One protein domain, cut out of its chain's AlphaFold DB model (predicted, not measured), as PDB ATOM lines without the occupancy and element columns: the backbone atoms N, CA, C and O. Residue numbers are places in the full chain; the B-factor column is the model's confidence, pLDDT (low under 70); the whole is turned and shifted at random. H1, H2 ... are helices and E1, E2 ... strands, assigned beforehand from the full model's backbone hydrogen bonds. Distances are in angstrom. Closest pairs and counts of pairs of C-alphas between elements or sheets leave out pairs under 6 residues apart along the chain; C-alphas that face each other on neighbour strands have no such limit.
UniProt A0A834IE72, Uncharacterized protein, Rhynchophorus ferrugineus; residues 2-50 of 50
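AT A GLANCE: This is residues 2 to 50 of the 50 residues of an uncharacterized protein of Rhynchophorus ferrugineus (UniProt A0A834IE72). Little regular structure: a thin hairpin of two short strands, E1 and E2, has the one named helix, H1, packed on one face, and long loops at its two ends, residues 2 to 14 at one and 18 to 29 at the other. The printed part has 49 residues, in the order E1, E2, H1; the class is mixed, with 15 residues in named elements. It is only just loose, close to compact, with a radius of gyration of the C-alphas of 11.8 A, and only just flat, spanning 35 by 24 by 12 A.

IN THESE COORDINATES: E1, residues 15 to 17, begins at C-alpha 15 (45.459, -21.724, 40.808). E2 is residues 30 to 32. H1, residues 39 to 47, is 12.2 A long and ends at C-alpha 47 (39.534, -13.456, 41.979).

HOW THE PARTS SIT: E1 and E2 form an antiparallel hairpin, with N 16 and O 31 2.9 A apart, within hydrogen-bond range. The closest C-alphas of E1 and H1, Ala 17 and Glu 46, are 5.5 A apart; those of E2 and H1, Ser 30 and Glu 46, 6.2 A. In H1 every O i to N i+4 pair is within hydrogen-bond range.

THE WHOLE: The C-alphas farthest apart, Asp 8 and Cys 23, are 35.7 A apart. The printed part has no cut. E1 to E2 is a long link. Residues 7 to 8 have pLDDT under 70.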
ATOM      1  N   ASP A   2      50.295 -30.463  47.077       73.44
ATOM      2  CA  ASP A   2      50.156 -29.604  45.892       73.44
ATOM      3  C   ASP A   2      48.854 -29.939  45.120       73.44
ATOM      4  O   ASP A   2      48.387 -31.089  45.150       73.44
ATOM      5  N   ILE A   3      48.265 -28.933  44.461       82.88
ATOM      6  CA  ILE A   3      47.155 -29.027  43.500       82.88
ATOM      7  C   ILE A   3      47.404 -30.159  42.489       82.88
ATOM      8  O   ILE A   3      46.470 -30.883  42.135       82.88
ATOM      9  N   CYS A   4      48.661 -30.395  42.111       74.50
ATOM     10  CA  CYS A   4      49.056 -31.425  41.151       74.50
ATOM     11  C   CYS A   4      49.709 -32.675  41.737       74.50
ATOM     12  O   CYS A   4      50.252 -33.495  41.001       74.50
ATOM     13  N   SER A   5      49.529 -32.920  43.036       72.56
ATOM     14  CA  SER A   5      50.063 -34.093  43.756       72.56
ATOM     15  C   SER A   5      49.625 -35.484  43.253       72.56
ATOM     16  O   SER A   5      49.951 -36.486  43.886       72.56
ATOM     17  N   ARG A   6      48.851 -35.575  42.164       70.12
ATOM     18  CA  ARG A   6      48.387 -36.829  41.544       70.12
ATOM     19  C   ARG A   6      49.200 -37.272  40.327       70.12
ATOM     20  O   ARG A   6      48.973 -38.385  39.862       70.12
ATOM     21  N   GLN A   7      50.086 -36.432  39.801       65.81
ATOM     22  CA  GLN A   7      51.024 -36.819  38.751       65.81
ATOM     23  C   GLN A   7      52.433 -36.661  39.316       65.81
ATOM     24  O   GLN A   7      52.746 -35.616  39.875       65.81
ATOM     25  N   ASP A   8      53.289 -37.673  39.164       66.44
ATOM     26  CA  ASP A   8      54.698 -37.646  39.601       66.44
ATOM     27  C   ASP A   8      55.569 -36.667  38.777       66.44
ATOM     28  O   ASP A   8      56.795 -36.765  38.731       66.44
ATOM     29  N   THR A   9      54.933 -35.712  38.096       72.44
ATOM     30  CA  THR A   9      55.536 -34.679  37.262       72.44
ATOM     31  C   THR A   9      55.009 -33.313  37.694       72.44
ATOM     32  O   THR A   9      53.790 -33.172  37.836       72.44
ATOM     33  N   PRO A  10      55.877 -32.294  37.835       70.12
ATOM     34  CA  PRO A  10      55.437 -30.931  38.108       70.12
ATOM     35  C   PRO A  10      54.418 -30.487  37.058       70.12
ATOM     36  O   PRO A  10      54.683 -30.577  35.857       70.12
ATOM     37  N   CYS A  11      53.262 -30.005  37.500       78.69
ATOM     38  CA  CYS A  11      52.340 -29.298  36.623       78.69
ATOM     39  C   CYS A  11      52.524 -27.789  36.848       78.69
ATOM     40  O   CYS A  11      52.897 -27.356  37.933       78.69
ATOM     41  N   GLY A  12      52.259 -26.967  35.833       85.56
ATOM     42  CA  GLY A  12      52.371 -25.505  35.949       85.56
ATOM     43  C   GLY A  12      51.152 -24.810  36.570       85.56
ATOM     44  O   GLY A  12      51.038 -23.591  36.466       85.56
ATOM     45  N   THR A  13      50.195 -25.555  37.127       90.94
ATOM     46  CA  THR A  13      48.937 -24.997  37.639       90.94
ATOM     47  C   THR A  13      49.117 -24.467  39.052       90.94
ATOM     48  O   THR A  13      49.160 -25.236  39.999       90.94
ATOM     49  N   LEU A  14      49.113 -23.141  39.188       93.50
ATOM     50  CA  LEU A  14      49.229 -22.461  40.480       93.50
ATOM     51  C   LEU A  14      47.871 -22.096  41.100       93.50
ATOM     52  O   LEU A  14      47.806 -21.731  42.271       93.50
ATOM     53  N   GLY A  15      46.777 -22.139  40.336       94.06
ATOM     54  CA  GLY A  15      45.459 -21.724  40.808       94.06
ATOM     55  C   GLY A  15      44.309 -22.211  39.930       94.06
ATOM     56  O   GLY A  15      44.516 -22.614  38.784       94.06
ATOM     57  N   VAL A  16      43.103 -22.226  40.504       95.00
ATOM     58  CA  VAL A  16      41.849 -22.501  39.792       95.00
ATOM     59  C   VAL A  16      40.658 -21.823  40.476       95.00
ATOM     60  O   VAL A  16      40.524 -21.867  41.704       95.00
ATOM     61  N   ALA A  17      39.752 -21.262  39.677       96.75
ATOM     62  CA  ALA A  17      38.464 -20.720  40.102       96.75
ATOM     63  C   ALA A  17      37.372 -20.944  39.041       96.75
ATOM     64  O   ALA A  17      37.631 -21.263  37.879       96.75
ATOM     65  N   HIS A  18      36.110 -20.780  39.442       96.81
ATOM     66  CA  HIS A  18      35.000 -20.731  38.494       96.81
ATOM     67  C   HIS A  18      34.840 -19.326  37.906       96.81
ATOM     68  O   HIS A  18      34.476 -18.412  38.638       96.81
ATOM     69  N   ILE A  19      34.952 -19.199  36.578       96.44
ATOM     70  CA  ILE A  19      34.515 -17.999  35.842       96.44
ATOM     71  C   ILE A  19      33.031 -17.735  36.138       96.44
ATOM     72  O   ILE A  19      32.206 -18.659  36.125       96.44
ATOM     73  N   GLY A  20      32.650 -16.489  36.388       95.62
ATOM     74  CA  GLY A  20      31.273 -16.128  36.724       95.62
ATOM     75  C   GLY A  20      30.868 -16.515  38.151       95.62
ATOM     76  O   GLY A  20      29.662 -16.585  38.431       95.62
ATOM     77  N   GLY A  21      31.816 -16.944  38.993       95.31
ATOM     78  CA  GLY A  21      31.554 -17.708  40.215       95.31
ATOM     79  C   GLY A  21      31.319 -16.864  41.463       95.31
ATOM     80  O   GLY A  21      30.570 -17.283  42.345       95.31
ATOM     81  N   MET A  22      31.888 -15.657  41.530       95.12
ATOM     82  CA  MET A  22      31.972 -14.879  42.775       95.12
ATOM     83  C   MET A  22      30.617 -14.602  43.442       95.12
ATOM     84  O   MET A  22      30.503 -14.685  44.663       95.12
ATOM     85  N   CYS A  23      29.580 -14.305  42.654       95.44
ATOM     86  CA  CYS A  23      28.237 -14.000  43.168       95.44
ATOM     87  C   CYS A  23      27.322 -15.235  43.263       95.44
ATOM     88  O   CYS A  23      26.136 -15.104  43.557       95.44
ATOM     89  N   LYS A  24      27.838 -16.440  42.993       96.56
ATOM     90  CA  LYS A  24      27.091 -17.701  43.075       96.56
ATOM     91  C   LYS A  24      27.606 -18.472  44.280       96.56
ATOM     92  O   LYS A  24      28.671 -19.065  44.198       96.56
ATOM     93  N   ALA A  25      26.848 -18.509  45.378       96.00
ATOM     94  CA  ALA A  25      27.298 -19.081  46.656       96.00
ATOM     95  C   ALA A  25      27.940 -20.480  46.532       96.00
ATOM     96  O   ALA A  25      28.986 -20.730  47.116       96.00
ATOM     97  N   ALA A  26      27.375 -21.364  45.703       96.75
ATOM     98  CA  ALA A  26      27.904 -22.713  45.479       96.75
ATOM     99  C   ALA A  26      29.204 -22.773  44.642       96.75
ATOM    100  O   ALA A  26      29.775 -23.846  44.480       96.75
ATOM    101  N   ARG A  27      29.637 -21.656  44.047       96.06
ATOM    102  CA  ARG A  27      30.768 -21.555  43.105       96.06
ATOM    103  C   ARG A  27      31.711 -20.387  43.425       96.06
ATOM    104  O   ARG A  27      32.595 -20.095  42.627       96.06
ATOM    105  N   SER A  28      31.516 -19.721  44.565       96.69
ATOM    106  CA  SER A  28      32.332 -18.593  45.020       96.69
ATOM    107  C   SER A  28      33.550 -19.117  45.780       96.69
ATOM    108  O   SER A  28      33.603 -19.104  47.009       96.69
ATOM    109  N   CYS A  29      34.494 -19.691  45.037       96.12
ATOM    110  CA  CYS A  29      35.708 -20.276  45.589       96.12
ATOM    111  C   CYS A  29      36.871 -20.208  44.593       96.12
ATOM    112  O   CYS A  29      36.677 -20.234  43.376       96.12
ATOM    113  N   SER A  30      38.082 -20.169  45.144       95.62
ATOM    114  CA  SER A  30      39.334 -20.386  44.428       95.62
ATOM    115  C   SER A  30      40.243 -21.287  45.258       95.62
ATOM    116  O   SER A  30      40.152 -21.322  46.487       95.62
ATOM    117  N   VAL A  31      41.120 -22.022  44.584       94.56
ATOM    118  CA  VAL A  31      42.212 -22.774  45.209       94.56
ATOM    119  C   VAL A  31      43.509 -22.257  44.614       94.56
ATOM    120  O   VAL A  31      43.609 -22.117  43.399       94.56
ATOM    121  N   ASN A  32      44.485 -21.960  45.466       93.75
ATOM    122  CA  ASN A  32      45.758 -21.369  45.079       93.75
ATOM    123  C   ASN A  32      46.892 -22.175  45.716       93.75
ATOM    124  O   ASN A  32      46.841 -22.475  46.909       93.75
ATOM    125  N   GLU A  33      47.896 -22.528  44.924       92.75
ATOM    126  CA  GLU A  33      49.132 -23.119  45.411       92.75
ATOM    127  C   GLU A  33      49.989 -22.022  46.048       92.75
ATOM    128  O   GLU A  33      50.192 -20.941  45.480       92.75
ATOM    129  N   ASP A  34      50.470 -22.295  47.257       92.31
ATOM    130  CA  ASP A  34      51.413 -21.414  47.932       92.31
ATOM    131  C   ASP A  34      52.826 -21.665  47.394       92.31
ATOM    132  O   ASP A  34      53.415 -22.721  47.618       92.31
ATOM    133  N   ASN A  35      53.358 -20.676  46.682       91.31
ATOM    134  CA  ASN A  35      54.728 -20.621  46.195       91.31
ATOM    135  C   ASN A  35      55.455 -19.364  46.708       91.31
ATOM    136  O   ASN A  35      56.412 -18.888  46.097       91.31
ATOM    137  N   GLY A  36      55.009 -18.835  47.855       94.75
ATOM    138  CA  GLY A  36      55.561 -17.655  48.505       94.75
ATOM    139  C   GLY A  36      54.846 -16.365  48.104       94.75
ATOM    140  O   GLY A  36      53.662 -16.343  47.777       94.75
ATOM    141  N   ILE A  37      55.563 -15.237  48.135       97.44
ATOM    142  CA  ILE A  37      54.957 -13.907  47.933       97.44
ATOM    143  C   ILE A  37      54.294 -13.740  46.554       97.44
ATOM    144  O   ILE A  37      53.357 -12.955  46.393       97.44
ATOM    145  N   THR A  38      54.742 -14.505  45.557       96.00
ATOM    146  CA  THR A  38      54.156 -14.525  44.214       96.00
ATOM    147  C   THR A  38      52.737 -15.090  44.192       96.00
ATOM    148  O   THR A  38      51.960 -14.674  43.332       96.00
ATOM    149  N   SER A  39      52.329 -15.908  45.170       95.50
ATOM    150  CA  SER A  39      50.952 -16.411  45.287       95.50
ATOM    151  C   SER A  39      49.914 -15.304  45.454       95.50
ATOM    152  O   SER A  39      48.762 -15.499  45.072       95.50
ATOM    153  N   ALA A  40      50.297 -14.116  45.936       98.06
ATOM    154  CA  ALA A  40      49.403 -12.957  45.965       98.06
ATOM    155  C   ALA A  40      48.898 -12.575  44.559       98.06
ATOM    156  O   ALA A  40      47.734 -12.207  44.400       98.06
ATOM    157  N   HIS A  41      49.742 -12.719  43.529       97.62
ATOM    158  CA  HIS A  41      49.341 -12.487  42.139       97.62
ATOM    159  C   HIS A  41      48.396 -13.580  41.643       97.62
ATOM    160  O   HIS A  41      47.429 -13.275  40.951       97.62
ATOM    161  N   THR A  42      48.626 -14.834  42.034       96.75
ATOM    162  CA  THR A  42      47.732 -15.948  41.701       96.75
ATOM    163  C   THR A  42      46.358 -15.772  42.346       96.75
ATOM    164  O   THR A  42      45.343 -15.930  41.678       96.75
ATOM    165  N   ILE A  43      46.296 -15.359  43.615       97.00
ATOM    166  CA  ILE A  43      45.029 -15.054  44.299       97.00
ATOM    167  C   ILE A  43      44.288 -13.929  43.564       97.00
ATOM    168  O   ILE A  43      43.101 -14.061  43.271       97.00
ATOM    169  N   ALA A  44      44.986 -12.845  43.208       97.94
ATOM    170  CA  ALA A  44      44.400 -11.752  42.433       97.94
ATOM    171  C   ALA A  44      43.894 -12.208  41.053       97.94
ATOM    172  O   ALA A  44      42.807 -11.802  40.645       97.94
ATOM    173  N   HIS A  45      44.646 -13.072  40.363       97.31
ATOM    174  CA  HIS A  45      44.241 -13.675  39.094       97.31
ATOM    175  C   HIS A  45      42.942 -14.474  39.247       97.31
ATOM    176  O   HIS A  45      41.984 -14.204  38.529       97.31
ATOM    177  N   GLU A  46      42.873 -15.399  40.210       97.12
ATOM    178  CA  GLU A  46      41.694 -16.251  40.425       97.12
ATOM    179  C   GLU A  46      40.457 -15.456  40.868       97.12
ATOM    180  O   GLU A  46      39.352 -15.725  40.406       97.12
ATOM    181  N   MET A  47      40.622 -14.404  41.683       95.62
ATOM    182  CA  MET A  47      39.534 -13.456  41.979       95.62
ATOM    183  C   MET A  47      39.054 -12.686  40.735       95.62
ATOM    184  O   MET A  47      37.946 -12.148  40.732       95.62
ATOM    185  N   GLY A  48      39.888 -12.597  39.696       94.19
ATOM    186  CA  GLY A  48      39.580 -11.995  38.402       94.19
ATOM    187  C   GLY A  48      38.780 -12.899  37.461       94.19
ATOM    188  O   GLY A  48      38.180 -12.378  36.520       94.19
ATOM    189  N   HIS A  49      38.681 -14.208  37.737       91.31
ATOM    190  CA  HIS A  49      37.715 -15.124  37.102       91.31
ATOM    191  C   HIS A  49      36.290 -14.833  37.616       91.31
ATOM    192  O   HIS A  49      35.595 -15.695  38.150       91.31
ATOM    193  N   LYS A  50      35.878 -13.569  37.502       72.69
ATOM    194  CA  LYS A  50      34.591 -13.020  37.932       72.69
ATOM    195  C   LYS A  50      33.425 -13.659  37.229       72.69
ATOM    196  O   LYS A  50      33.518 -13.918  36.008       72.69
TER     197      LYS A  50